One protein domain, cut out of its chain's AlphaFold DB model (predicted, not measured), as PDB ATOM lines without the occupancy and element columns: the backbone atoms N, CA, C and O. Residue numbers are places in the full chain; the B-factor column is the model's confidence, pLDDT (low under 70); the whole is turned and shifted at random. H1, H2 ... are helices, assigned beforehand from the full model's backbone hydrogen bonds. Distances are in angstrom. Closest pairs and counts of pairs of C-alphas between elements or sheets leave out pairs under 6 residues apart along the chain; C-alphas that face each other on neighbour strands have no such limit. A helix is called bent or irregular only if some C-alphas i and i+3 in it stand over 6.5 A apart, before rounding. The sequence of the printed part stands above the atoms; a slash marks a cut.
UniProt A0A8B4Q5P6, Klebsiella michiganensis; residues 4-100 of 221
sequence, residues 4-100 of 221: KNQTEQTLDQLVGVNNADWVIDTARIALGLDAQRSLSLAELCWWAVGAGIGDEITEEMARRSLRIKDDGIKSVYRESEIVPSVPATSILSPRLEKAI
ATOM      1  N   LYS A   4       2.024  51.180 -31.565       61.56
ATOM      2  CA  LYS A   4       0.974  50.347 -32.180       61.56
ATOM      3  C   LYS A   4       1.260  48.842 -32.085       61.56
ATOM      4  O   LYS A   4       0.363  48.067 -31.774       61.56
ATOM      5  N   ASN A   5       2.522  48.437 -32.248       62.78
ATOM      6  CA  ASN A   5       2.899  47.024 -32.150       62.78
ATOM      7  C   ASN A   5       2.792  46.513 -30.706       62.78
ATOM      8  O   ASN A   5       2.515  45.340 -30.491       62.78
ATOM      9  N   GLN A   6       2.992  47.387 -29.712       62.72
ATOM     10  CA  GLN A   6       2.819  47.025 -28.301       62.72
ATOM     11  C   GLN A   6       1.337  46.830 -27.956       62.72
ATOM     12  O   GLN A   6       0.997  45.888 -27.243       62.72
ATOM     13  N   THR A   7       0.445  47.673 -28.487       72.31
ATOM     14  CA  THR A   7      -1.001  47.532 -28.257       72.31
ATOM     15  C   THR A   7      -1.586  46.290 -28.925       72.31
ATOM     16  O   THR A   7      -2.391  45.607 -28.303       72.31
ATOM     17  N   GLU A   8      -1.147  45.949 -30.140       72.94
ATOM     18  CA  GLU A   8      -1.589  44.736 -30.848       72.94
ATOM     19  C   GLU A   8      -1.139  43.460 -30.119       72.94
ATOM     20  O   GLU A   8      -1.965  42.607 -29.814       72.94
ATOM     21  N   GLN A   9       0.131  43.385 -29.703       73.94
ATOM     22  CA  GLN A   9       0.646  42.255 -28.915       73.94
ATOM     23  C   GLN A   9      -0.086  42.076 -27.578       73.94
ATOM     24  O   GLN A   9      -0.299  40.950 -27.133       73.94
ATOM     25  N   THR A  10      -0.481  43.178 -26.936       80.56
ATOM     26  CA  THR A  10      -1.229  43.129 -25.670       80.56
ATOM     27  C   THR A  10      -2.653  42.610 -25.884       80.56
ATOM     28  O   THR A  10      -3.157  41.836 -25.071       80.56
ATOM     29  N   LEU A  11      -3.304  43.000 -26.986       82.44
ATOM     30  CA  LEU A  11      -4.640  42.517 -27.343       82.44
ATOM     31  C   LEU A  11      -4.628  41.023 -27.684       82.44
ATOM     32  O   LEU A  11      -5.479  40.293 -27.184       82.44
ATOM     33  N   ASP A  12      -3.642  40.555 -28.449       81.88
ATOM     34  CA  ASP A  12      -3.505  39.133 -28.787       81.88
ATOM     35  C   ASP A  12      -3.300  38.264 -27.538       81.88
ATOM     36  O   ASP A  12      -3.903  37.198 -27.400       81.88
ATOM     37  N   GLN A  13      -2.501  38.745 -26.580       86.31
ATOM     38  CA  GLN A  13      -2.323  38.077 -25.290       86.31
ATOM     39  C   GLN A  13      -3.634  38.001 -24.498       86.31
ATOM     40  O   GLN A  13      -3.964  36.940 -23.969       86.31
ATOM     41  N   LEU A  14      -4.402  39.095 -24.444       88.56
ATOM     42  CA  LEU A  14      -5.701  39.126 -23.763       88.56
ATOM     43  C   LEU A  14      -6.710  38.169 -24.406       88.56
ATOM     44  O   LEU A  14      -7.424  37.466 -23.694       88.56
ATOM     45  N   VAL A  15      -6.751  38.101 -25.739       84.00
ATOM     46  CA  VAL A  15      -7.599  37.141 -26.463       84.00
ATOM     47  C   VAL A  15      -7.194  35.707 -26.127       84.00
ATOM     48  O   VAL A  15      -8.062  34.878 -25.860       84.00
ATOM     49  N   GLY A  16      -5.891  35.416 -26.072       84.62
ATOM     50  CA  GLY A  16      -5.382  34.102 -25.678       84.62
ATOM     51  C   GLY A  16      -5.822  33.681 -24.274       84.62
ATOM     52  O   GLY A  16      -6.295  32.560 -24.094       84.62
ATOM     53  N   VAL A  17      -5.724  34.588 -23.296       88.62
ATOM     54  CA  VAL A  17      -6.160  34.336 -21.910       88.62
ATOM     55  C   VAL A  17      -7.673  34.125 -21.840       88.62
ATOM     56  O   VAL A  17      -8.118  33.115 -21.303       88.62
ATOM     57  N   ASN A  18      -8.460  35.007 -22.461       90.38
ATOM     58  CA  ASN A  18      -9.921  34.898 -22.464       90.38
ATOM     59  C   ASN A  18     -10.400  33.586 -23.104       90.38
ATOM     60  O   ASN A  18     -11.330  32.952 -22.608       90.38
ATOM     61  N   ASN A  19      -9.757  33.162 -24.195       88.19
ATOM     62  CA  ASN A  19     -10.069  31.893 -24.849       88.19
ATOM     63  C   ASN A  19      -9.733  30.701 -23.945       88.19
ATOM     64  O   ASN A  19     -10.526  29.765 -23.858       88.19
ATOM     65  N   ALA A  20      -8.584  30.729 -23.264       86.62
ATOM     66  CA  ALA A  20      -8.194  29.671 -22.338       86.62
ATOM     67  C   ALA A  20      -9.176  29.555 -21.163       86.62
ATOM     68  O   ALA A  20      -9.628  28.450 -20.856       86.62
ATOM     69  N   ASP A  21      -9.563  30.682 -20.563       88.62
ATOM     70  CA  ASP A  21     -10.539  30.723 -19.471       88.62
ATOM     71  C   ASP A  21     -11.900  30.179 -19.922       88.62
ATOM     72  O   ASP A  21     -12.489  29.329 -19.252       88.62
ATOM     73  N   TRP A  22     -12.359  30.578 -21.112       88.44
ATOM     74  CA  TRP A  22     -13.608  30.077 -21.684       88.44
ATOM     75  C   TRP A  22     -13.588  28.559 -21.924       88.44
ATOM     76  O   TRP A  22     -14.567  27.870 -21.619       88.44
ATOM     77  N   VAL A  23     -12.478  28.007 -22.433       88.12
ATOM     78  CA  VAL A  23     -12.320  26.553 -22.625       88.12
ATOM     79  C   VAL A  23     -12.337  25.821 -21.281       88.12
ATOM     80  O   VAL A  23     -13.018  24.803 -21.148       88.12
ATOM     81  N   ILE A  24     -11.625  26.337 -20.276       89.06
ATOM     82  CA  ILE A  24     -11.568  25.736 -18.938       89.06
ATOM     83  C   ILE A  24     -12.956  25.727 -18.293       89.06
ATOM     84  O   ILE A  24     -13.369  24.697 -17.756       89.06
ATOM     85  N   ASP A  25     -13.694  26.831 -18.371       88.12
ATOM     86  CA  ASP A  25     -15.040  26.917 -17.805       88.12
ATOM     87  C   ASP A  25     -16.030  26.018 -18.547       88.12
ATOM     88  O   ASP A  25     -16.825  25.318 -17.916       88.12
ATOM     89  N   THR A  26     -15.920  25.922 -19.873       87.69
ATOM     90  CA  THR A  26     -16.716  24.979 -20.671       87.69
ATOM     91  C   THR A  26     -16.450  23.531 -20.250       87.69
ATOM     92  O   THR A  26     -17.390  22.758 -20.039       87.69
ATOM     93  N   ALA A  27     -15.179  23.160 -20.072       88.62
ATOM     94  CA  ALA A  27     -14.791  21.829 -19.621       88.62
ATOM     95  C   ALA A  27     -15.292  21.531 -18.200       88.62
ATOM     96  O   ALA A  27     -15.824  20.448 -17.947       88.62
ATOM     97  N   ARG A  28     -15.189  22.497 -17.280       89.94
ATOM     98  CA  ARG A  28     -15.720  22.385 -15.911       89.94
ATOM     99  C   ARG A  28     -17.222  22.137 -15.899       89.94
ATOM    100  O   ARG A  28     -17.663  21.202 -15.233       89.94
ATOM    101  N   ILE A  29     -17.986  22.930 -16.655       86.75
ATOM    102  CA  ILE A  29     -19.445  22.798 -16.757       86.75
ATOM    103  C   ILE A  29     -19.812  21.424 -17.324       86.75
ATOM    104  O   ILE A  29     -20.641  20.721 -16.749       86.75
ATOM    105  N   ALA A  30     -19.161  21.004 -18.413       85.00
ATOM    106  CA  ALA A  30     -19.429  19.719 -19.057       85.00
ATOM    107  C   ALA A  30     -19.118  18.511 -18.153       85.00
ATOM    108  O   ALA A  30     -19.787  17.482 -18.239       85.00
ATOM    109  N   LEU A  31     -18.116  18.637 -17.282       86.56
ATOM    110  CA  LEU A  31     -17.735  17.614 -16.309       86.56
ATOM    111  C   LEU A  31     -18.501  17.718 -14.977       86.56
ATOM    112  O   LEU A  31     -18.286  16.885 -14.097       86.56
ATOM    113  N   GLY A  32     -19.381  18.713 -14.814       85.88
ATOM    114  CA  GLY A  32     -20.149  18.933 -13.586       85.88
ATOM    115  C   GLY A  32     -19.283  19.303 -12.378       85.88
ATOM    116  O   GLY A  32     -19.609  18.930 -11.252       85.88
ATOM    117  N   LEU A  33     -18.154  19.980 -12.604       86.31
ATOM    118  CA  LEU A  33     -17.250  20.400 -11.535       86.31
ATOM    119  C   LEU A  33     -17.730  21.703 -10.892       86.31
ATOM    120  O   LEU A  33     -18.213  22.601 -11.578       86.31
ATOM    121  N   ASP A  34     -17.549  21.816  -9.576       84.44
ATOM    122  CA  ASP A  34     -17.797  23.060  -8.843       84.44
ATOM    123  C   ASP A  34     -16.865  24.182  -9.342       84.44
ATOM    124  O   ASP A  34     -15.691  23.945  -9.644       84.44
ATOM    125  N   ALA A  35     -17.375  25.413  -9.377       77.19
ATOM    126  CA  ALA A  35     -16.654  26.609  -9.804       77.19
ATOM    127  C   ALA A  35     -15.402  26.882  -8.951       77.19
ATOM    128  O   ALA A  35     -14.441  27.482  -9.427       77.19
ATOM    129  N   GLN A  36     -15.382  26.412  -7.699       80.12
ATOM    130  CA  GLN A  36     -14.231  26.563  -6.802       80.12
ATOM    131  C   GLN A  36     -13.113  25.537  -7.053       80.12
ATOM    132  O   GLN A  36     -12.021  25.659  -6.495       80.12
ATOM    133  N   ARG A  37     -13.353  24.517  -7.889       83.44
ATOM    134  CA  ARG A  37     -12.383  23.450  -8.153       83.44
ATOM    135  C   ARG A  37     -11.494  23.784  -9.356       83.44
ATOM    136  O   ARG A  37     -11.943  24.220 -10.421       83.44
ATOM    137  N   SER A  38     -10.194  23.540  -9.216       83.31
ATOM    138  CA  SER A  38      -9.261  23.599 -10.342       83.31
ATOM    139  C   SER A  38      -9.438  22.384 -11.257       83.31
ATOM    140  O   SER A  38      -9.561  21.250 -10.792       83.31
ATOM    141  N   LEU A  39      -9.460  22.632 -12.567       87.75
ATOM    142  CA  LEU A  39      -9.489  21.583 -13.581       87.75
ATOM    143  C   LEU A  39      -8.083  20.983 -13.708       87.75
ATOM    144  O   LEU A  39      -7.124  21.701 -13.995       87.75
ATOM    145  N   SER A  40      -7.939  19.678 -13.486       90.94
ATOM    146  CA  SER A  40      -6.658  19.005 -13.716       90.94
ATOM    147  C   SER A  40      -6.416  18.766 -15.208       90.94
ATOM    148  O   SER A  40      -7.349  18.629 -15.996       90.94
ATOM    149  N   LEU A  41      -5.145  18.635 -15.602       89.69
ATOM    150  CA  LEU A  41      -4.782  18.318 -16.988       89.69
ATOM    151  C   LEU A  41      -5.428  17.011 -17.475       89.69
ATOM    152  O   LEU A  41      -5.847  16.926 -18.621       89.69
ATOM    153  N   ALA A  42      -5.548  16.006 -16.602       89.12
ATOM    154  CA  ALA A  42      -6.182  14.741 -16.959       89.12
ATOM    155  C   ALA A  42      -7.687  14.894 -17.229       89.12
ATOM    156  O   ALA A  42      -8.215  14.264 -18.143       89.12
ATOM    157  N   GLU A  43      -8.369  15.753 -16.472       90.12
ATOM    158  CA  GLU A  43      -9.784  16.068 -16.691       90.12
ATOM    159  C   GLU A  43      -9.987  16.868 -17.974       90.12
ATOM    160  O   GLU A  43     -10.896  16.557 -18.737       90.12
ATOM    161  N   LEU A  44      -9.102  17.828 -18.255       90.19
ATOM    162  CA  LEU A  44      -9.111  18.567 -19.515       90.19
ATOM    163  C   LEU A  44      -8.893  17.630 -20.715       90.19
ATOM    164  O   LEU A  44      -9.656  17.686 -21.676       90.19
ATOM    165  N   CYS A  45      -7.912  16.723 -20.642       89.44
ATOM    166  CA  CYS A  45      -7.676  15.717 -21.683       89.44
ATOM    167  C   CYS A  45      -8.878  14.770 -21.847       89.44
ATOM    168  O   CYS A  45      -9.251  14.440 -22.970       89.44
ATOM    169  N   TRP A  46      -9.514  14.342 -20.751       86.94
ATOM    170  CA  TRP A  46     -10.703  13.488 -20.817       86.94
ATOM    171  C   TRP A  46     -11.907  14.208 -21.432       86.94
ATOM    172  O   TRP A  46     -12.615  13.629 -22.259       86.94
ATOM    173  N   TRP A  47     -12.112  15.477 -21.078       88.62
ATOM    174  CA  TRP A  47     -13.125  16.324 -21.699       88.62
ATOM    175  C   TRP A  47     -12.864  16.509 -23.197       88.62
ATOM    176  O   TRP A  47     -13.781  16.301 -23.984       88.62
ATOM    177  N   ALA A  48     -11.623  16.798 -23.605       86.69
ATOM    178  CA  ALA A  48     -11.254  16.962 -25.012       86.69
ATOM    179  C   ALA A  48     -11.547  15.698 -25.844       86.69
ATOM    180  O   ALA A  48     -12.121  15.787 -26.930       86.69
ATOM    181  N   VAL A  49     -11.241  14.511 -25.302       83.88
ATOM    182  CA  VAL A  49     -11.613  13.226 -25.922       83.88
ATOM    183  C   VAL A  49     -13.135  13.082 -26.028       83.88
ATOM    184  O   VAL A  49     -13.639  12.725 -27.090       83.88
ATOM    185  N   GLY A  50     -13.879  13.378 -24.959       78.25
ATOM    186  CA  GLY A  50     -15.345  13.298 -24.955       78.25
ATOM    187  C   GLY A  50     -16.037  14.314 -25.873       78.25
ATOM    188  O   GLY A  50     -17.115  14.030 -26.388       78.25
ATOM    189  N   ALA A  51     -15.412  15.470 -26.104       79.12
ATOM    190  CA  ALA A  51     -15.881  16.524 -26.998       79.12
ATOM    191  C   ALA A  51     -15.497  16.291 -28.473       79.12
ATOM    192  O   ALA A  51     -15.907  17.063 -29.337       79.12
ATOM    193  N   GLY A  52     -14.729  15.237 -28.779       75.50
ATOM    194  CA  GLY A  52     -14.322  14.896 -30.146       75.50
ATOM    195  C   GLY A  52     -13.151  15.717 -30.695       75.50
ATOM    196  O   GLY A  52     -12.906  15.676 -31.895       75.50
ATOM    197  N   ILE A  53     -12.416  16.428 -29.836       82.62
ATOM    198  CA  ILE A  53     -11.218  17.219 -30.181       82.62
ATOM    199  C   ILE A  53      -9.939  16.594 -29.601       82.62
ATOM    200  O   ILE A  53      -8.968  17.281 -29.294       82.62
ATOM    201  N   GLY A  54      -9.939  15.273 -29.408       81.25
ATOM    202  CA  GLY A  54      -8.800  14.557 -28.828       81.25
ATOM    203  C   GLY A  54      -7.524  14.615 -29.676       81.25
ATOM    204  O   GLY A  54      -6.445  14.422 -29.126       81.25
ATOM    205  N   ASP A  55      -7.637  14.926 -30.970       81.81
ATOM    206  CA  ASP A  55      -6.498  15.082 -31.886       81.81
ATOM    207  C   ASP A  55      -5.620  16.303 -31.544       81.81
ATOM    208  O   ASP A  55      -4.440  16.326 -31.881       81.81
ATOM    209  N   GLU A  56      -6.163  17.281 -30.810       85.69
ATOM    210  CA  GLU A  56      -5.430  18.466 -30.337       85.69
ATOM    211  C   GLU A  56      -4.608  18.191 -29.059       85.69
ATOM    212  O   GLU A  56      -3.865  19.050 -28.578       85.69
ATOM    213  N   ILE A  57      -4.732  16.996 -28.464       88.00
ATOM    214  CA  ILE A  57      -3.960  16.624 -27.275       88.00
ATOM    215  C   ILE A  57      -2.513  16.360 -27.693       88.00
ATOM    216  O   ILE A  57      -2.200  15.356 -28.331       88.00
ATOM    217  N   THR A  58      -1.609  17.238 -27.265       89.19
ATOM    218  CA  THR A  58      -0.177  17.083 -27.538       89.19
ATOM    219  C   THR A  58       0.416  15.863 -26.829       89.19
ATOM    220  O   THR A  58      -0.094  15.388 -25.810       89.19
ATOM    221  N   GLU A  59       1.559  15.383 -27.322       86.81
ATOM    222  CA  GLU A  59       2.288  14.263 -26.715       86.81
ATOM    223  C   GLU A  59       2.649  14.527 -25.247       86.81
ATOM    224  O   GLU A  59       2.492  13.650 -24.397       86.81
ATOM    225  N   GLU A  60       3.044  15.758 -24.906       86.88
ATOM    226  CA  GLU A  60       3.331  16.128 -23.519       86.88
ATOM    227  C   GLU A  60       2.070  16.066 -22.643       86.88
ATOM    228  O   GLU A  60       2.105  15.529 -21.531       86.88
ATOM    229  N   MET A  61       0.941  16.578 -23.147       88.81
ATOM    230  CA  MET A  61      -0.338  16.543 -22.438       88.81
ATOM    231  C   MET A  61      -0.810  15.105 -22.217       88.81
ATOM    232  O   MET A  61      -1.189  14.751 -21.097       88.81
ATOM    233  N   ALA A  62      -0.730  14.260 -23.249       87.88
ATOM    234  CA  ALA A  62      -1.070  12.845 -23.173       87.88
ATOM    235  C   ALA A  62      -0.182  12.119 -22.155       87.88
ATOM    236  O   ALA A  62      -0.687  11.451 -21.251       87.88
ATOM    237  N   ARG A  63       1.138  12.318 -22.231       88.44
ATOM    238  CA  ARG A  63       2.118  11.707 -21.328       88.44
ATOM    239  C   ARG A  63       1.871  12.097 -19.871       88.44
ATOM    240  O   ARG A  63       1.812  11.225 -19.001       88.44
ATOM    241  N   ARG A  64       1.676  13.391 -19.590       88.69
ATOM    242  CA  ARG A  64       1.398  13.902 -18.234       88.69
ATOM    243  C   ARG A  64       0.045  13.430 -17.708       88.69
ATOM    244  O   ARG A  64      -0.043  13.033 -16.548       88.69
ATOM    245  N   SER A  65      -0.983  13.424 -18.555       89.12
ATOM    246  CA  SER A  65      -2.321  12.923 -18.217       89.12
ATOM    247  C   SER A  65      -2.303  11.428 -17.878       89.12
ATOM    248  O   SER A  65      -2.901  11.008 -16.889       89.12
ATOM    249  N   LEU A  66      -1.568  10.625 -18.654       85.75
ATOM    250  CA  LEU A  66      -1.417   9.178 -18.454       85.75
ATOM    251  C   LEU A  66      -0.374   8.808 -17.388       85.75
ATOM    252  O   LEU A  66      -0.209   7.629 -17.084       85.75
ATOM    253  N   ARG A  67       0.316   9.799 -16.806       85.62
ATOM    254  CA  ARG A  67       1.411   9.617 -15.835       85.62
ATOM    255  C   ARG A  67       2.553   8.740 -16.366       85.62
ATOM    256  O   ARG A  67       3.178   7.999 -15.608       85.62
ATOM    257  N   ILE A  68       2.833   8.837 -17.664       84.75
ATOM    258  CA  ILE A  68       3.954   8.149 -18.308       84.75
ATOM    259  C   ILE A  68       5.242   8.927 -18.005       84.75
ATOM    260  O   ILE A  68       5.286  10.160 -18.106       84.75
ATOM    261  N   LYS A  69       6.292   8.211 -17.588       77.94
ATOM    262  CA  LYS A  69       7.605   8.811 -17.321       77.94
ATOM    263  C   LYS A  69       8.259   9.246 -18.631       77.94
ATOM    264  O   LYS A  69       8.130   8.566 -19.642       77.94
ATOM    265  N   ASP A  70       8.924  10.394 -18.592       77.38
ATOM    266  CA  ASP A  70       9.776  10.862 -19.680       77.38
ATOM    267  C   ASP A  70      11.218  10.565 -19.300       77.38
ATOM    268  O   ASP A  70      11.824  11.298 -18.518       77.38
ATOM    269  N   ASP A  71      11.725   9.435 -19.779       70.00
ATOM    270  CA  ASP A  71      13.088   9.007 -19.471       70.00
ATOM    271  C   ASP A  71      14.124   9.693 -20.385       70.00
ATOM    272  O   ASP A  71      15.329   9.491 -20.208       70.00
ATOM    273  N   GLY A  72      13.669  10.539 -21.324       71.94
ATOM    274  CA  GLY A  72      14.502  11.212 -22.313       71.94
ATOM    275  C   GLY A  72      15.172  10.248 -23.298       71.94
ATOM    276  O   GLY A  72      15.350   9.053 -23.045       71.94
ATOM    277  N   ILE A  73      15.578  10.766 -24.458       73.06
ATOM    278  CA  ILE A  73      16.399   9.982 -25.384       73.06
ATOM    279  C   ILE A  73      17.853  10.056 -24.907       73.06
ATOM    280  O   ILE A  73      18.472  11.120 -24.945       73.06
ATOM    281  N   LYS A  74      18.410   8.933 -24.443       76.88
ATOM    282  CA  LYS A  74      19.837   8.824 -24.121       76.88
ATOM    283  C   LYS A  74      20.646   8.821 -25.419       76.88
ATOM    284  O   LYS A  74      20.232   8.249 -26.421       76.88
ATOM    285  N   SER A  75      21.836   9.411 -25.402       78.81
ATOM    286  CA  SER A  75      22.754   9.348 -26.550       78.81
ATOM    287  C   SER A  75      23.362   7.956 -26.752       78.81
ATOM    288  O   SER A  75      23.758   7.612 -27.862       78.81
ATOM    289  N   VAL A  76      23.433   7.153 -25.684       82.56
ATOM    290  CA  VAL A  76      23.961   5.787 -25.685       82.56
ATOM    291  C   VAL A  76      23.017   4.892 -24.892       82.56
ATOM    292  O   VAL A  76      22.649   5.217 -23.761       82.56
ATOM    293  N   TYR A  77      22.663   3.750 -25.477       78.31
ATOM    294  CA  TYR A  77      21.856   2.712 -24.842       78.31
ATOM    295  C   TYR A  77      22.643   1.408 -24.760       78.31
ATOM    296  O   TYR A  77      23.349   1.035 -25.696       78.31
ATOM    297  N   ARG A  78      22.475   0.676 -23.656       82.12
ATOM    298  CA  ARG A  78      22.764  -0.760 -23.627       82.12
ATOM    299  C   ARG A  78      21.598  -1.481 -24.304       82.12
ATOM    300  O   ARG A  78      20.455  -1.126 -24.045       82.12
ATOM    301  N   GLU A  79      21.854  -2.507 -25.115       77.44
ATOM    302  CA  GLU A  79      20.787  -3.228 -25.841       77.44
ATOM    303  C   GLU A  79      19.658  -3.726 -24.921       77.44
ATOM    304  O   GLU A  79      18.489  -3.654 -25.279       77.44
ATOM    305  N   SER A  80      19.983  -4.137 -23.690       83.12
ATOM    306  CA  SER A  80      19.003  -4.571 -22.682       83.12
ATOM    307  C   SER A  80      18.101  -3.455 -22.129       83.12
ATOM    308  O   SER A  80      17.139  -3.756 -21.431       83.12
ATOM    309  N   GLU A  81      18.426  -2.182 -22.369       79.50
ATOM    310  CA  GLU A  81      17.633  -1.015 -21.944       79.50
ATOM    311  C   GLU A  81      16.638  -0.555 -23.021       79.50
ATOM    312  O   GLU A  81      15.807   0.314 -22.757       79.50
ATOM    313  N   ILE A  82      16.703  -1.122 -24.230       75.69
ATOM    314  CA  ILE A  82      15.813  -0.756 -25.332       75.69
ATOM    315  C   ILE A  82      14.483  -1.482 -25.140       75.69
ATOM    316  O   ILE A  82      14.316  -2.639 -25.523       75.69
ATOM    317  N   VAL A  83      13.521  -0.790 -24.535       75.25
ATOM    318  CA  VAL A  83      12.146  -1.272 -24.403       75.25
ATOM    319  C   VAL A  83      11.288  -0.595 -25.472       75.25
ATOM    320  O   VAL A  83      11.190   0.635 -25.473       75.25
ATOM    321  N   PRO A  84      10.650  -1.354 -26.384       74.88
ATOM    322  CA  PRO A  84       9.690  -0.790 -27.320       74.88
ATOM    323  C   PRO A  84       8.563  -0.091 -26.554       74.88
ATOM    324  O   PRO A  84       7.882  -0.708 -25.735       74.88
ATOM    325  N   SER A  85       8.368   1.195 -26.822       75.69
ATOM    326  CA  SER A  85       7.246   1.975 -26.305       75.69
ATOM    327  C   SER A  85       6.498   2.621 -27.464       75.69
ATOM    328  O   SER A  85       7.035   2.784 -28.561       75.69
ATOM    329  N   VAL A  86       5.230   2.935 -27.229       79.94
ATOM    330  CA  VAL A  86       4.378   3.637 -28.189       79.94
ATOM    331  C   VAL A  86       4.190   5.086 -27.732       79.94
ATOM    332  O   VAL A  86       4.216   5.328 -26.521       79.94
ATOM    333  N   PRO A  87       3.969   6.044 -28.651       81.88
ATOM    334  CA  PRO A  87       3.637   7.418 -28.279       81.88
ATOM    335  C   PRO A  87       2.414   7.465 -27.354       81.88
ATOM    336  O   PRO A  87       1.445   6.730 -27.561       81.88
ATOM    337  N   ALA A  88       2.420   8.335 -26.350       81.62
ATOM    338  CA  ALA A  88       1.327   8.492 -25.395       81.62
ATOM    339  C   ALA A  88       0.016   8.907 -26.083       81.62
ATOM    340  O   ALA A  88      -1.060   8.457 -25.689       81.62
ATOM    341  N   THR A  89       0.102   9.701 -27.150       80.50
ATOM    342  CA  THR A  89      -1.025  10.043 -28.036       80.50
ATOM    343  C   THR A  89      -1.691   8.812 -28.654       80.50
ATOM    344  O   THR A  89      -2.918   8.708 -28.646       80.50
ATOM    345  N   SER A  90      -0.907   7.814 -29.079       77.56
ATOM    346  CA  SER A  90      -1.428   6.570 -29.673       77.56
ATOM    347  C   SER A  90      -2.253   5.721 -28.696       77.56
ATOM    348  O   SER A  90      -3.091   4.926 -29.115       77.56
ATOM    349  N   ILE A  91      -2.068   5.911 -27.384       75.50
ATOM    350  CA  ILE A  91      -2.859   5.247 -26.334       75.50
ATOM    351  C   ILE A  91      -4.268   5.858 -26.246       75.50
ATOM    352  O   ILE A  91      -5.226   5.170 -25.878       75.50
ATOM    353  N   LEU A  92      -4.413   7.142 -26.593       68.62
ATOM    354  CA  LEU A  92      -5.691   7.858 -26.601       68.62
ATOM    355  C   LEU A  92      -6.488   7.603 -27.892       68.62
ATOM    356  O   LEU A  92      -7.716   7.527 -27.833       68.62
ATOM    357  N   SER A  93      -5.813   7.373 -29.024       65.69
ATOM    358  CA  SER A  93      -6.427   7.116 -30.339       65.69
ATOM    359  C   SER A  93      -7.502   6.007 -30.354       65.69
ATOM    360  O   SER A  93      -8.619   6.281 -30.790       65.69
ATOM    361  N   PRO A  94      -7.283   4.788 -29.810       57.28
ATOM    362  CA  PRO A  94      -8.312   3.739 -29.809       57.28
ATOM    363  C   PRO A  94      -9.494   4.036 -28.869       57.28
ATOM    364  O   PRO A  94     -10.529   3.369 -28.931       57.28
ATOM    365  N   ARG A  95      -9.361   5.020 -27.966       54.94
ATOM    366  CA  ARG A  95     -10.462   5.500 -27.115       54.94
ATOM    367  C   ARG A  95     -11.241   6.634 -27.772       54.94
ATOM    368  O   ARG A  95     -12.427   6.753 -27.481       54.94
ATOM    369  N   LEU A  96     -10.619   7.388 -28.678       55.84
ATOM    370  CA  LEU A  96     -11.276   8.408 -29.493       55.84
ATOM    371  C   LEU A  96     -12.352   7.783 -30.396       55.84
ATOM    372  O   LEU A  96     -13.467   8.283 -30.450       55.84
ATOM    373  N   GLU A  97     -12.078   6.614 -30.984       53.91
ATOM    374  CA  GLU A  97     -13.049   5.877 -31.811       53.91
ATOM    375  C   GLU A  97     -14.258   5.343 -31.016       53.91
ATOM    376  O   GLU A  97     -15.363   5.248 -31.546       53.91
ATOM    377  N   LYS A  98     -14.075   4.998 -29.731       51.09
ATOM    378  CA  LYS A  98     -15.130   4.429 -28.864       51.09
ATOM    379  C   LYS A  98     -15.889   5.462 -28.028       51.09
ATOM    380  O   LYS A  98     -17.006   5.176 -27.603       51.09
ATOM    381  N   ALA A  99     -15.289   6.618 -27.743       48.66
ATOM    382  CA  ALA A  99     -15.891   7.680 -26.933       48.66
ATOM    383  C   ALA A  99     -16.822   8.599 -27.734       48.66
ATOM    384  O   ALA A  99     -17.531   9.399 -27.120       48.66
ATOM    385  N   ILE A 100     -16.885   8.436 -29.064       47.66
ATOM    386  CA  ILE A 100     -17.959   8.981 -29.899       47.66
ATOM    387  C   ILE A 100     -19.268   8.324 -29.447       47.66
ATOM    388  O   ILE A 100     -19.759   7.345 -30.007       47.66
TER     389      ILE A 100
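This is residues 4 to 100 of the 221 residues of a protein of Klebsiella michiganensis (UniProt A0A8B4Q5P6). A small body of three short helices, H2, H3 and H4, with a long helix, H1, joined to it by its last turns, so that residues 4 to 22 stick out as an arm; away from this arm, residues 71 to 86 of the H3 to H4 link stick out as a wide loop. The 97 printed residues hold four named helices, H1, H2, H3, H4 along the chain, and no named strand: the class is all helix. The whole is loose, with a radius of gyration of the C-alphas of 18.0 A and spans of 55 by 39 by 26 A.

H1, residues 4 to 30, touches the hub, H2, residues 41 to 50, with residues 24 to 30 alone; the closest C-alphas, of Ala 27 and Trp 47, are 6.1 A apart. Their lines are about perpendicular, at 74 degrees. H3, residues 59 to 65, touches H2, closest at the C-alphas of Ala 42 and Ser 65, 4.4 A, and at 71 degrees is only just about perpendicular to it. H4, residues 88 to 99, touches H2 with residues 95 to 99 alone, closest at the C-alphas of Gly 50 and Ala 99, 6.0 A, at a steep tilt of 41 degrees, the same way. H4 touches H3 with residues 88 to 92 alone, closest at the C-alphas of Arg 63 and Ala 88, 5.2 A. H1 is apart from H3 and H4. Every O i to N i+4 pair is within hydrogen-bond range in H1, H2 and H3, but 4 of 8 in H4.

H1 begins at C-alpha 4, (0.974, 50.347, -32.180), and is 39.1 A long; H2 is 14.2 A, H3 9.8 A. H4, 17.3 A, ends at C-alpha 99, (-15.891, 7.680, -26.933); it is only just irregular, with C-alphas 91 and 94 6.6 A apart.

The C-alphas farthest apart, of Lys 4 and Ser 80, are 58.6 A apart. The printed part has no cut; the H3 to H4 link, 22 residues, is long. Residues 4 to 6 and 92 to 100 have pLDDT under 70.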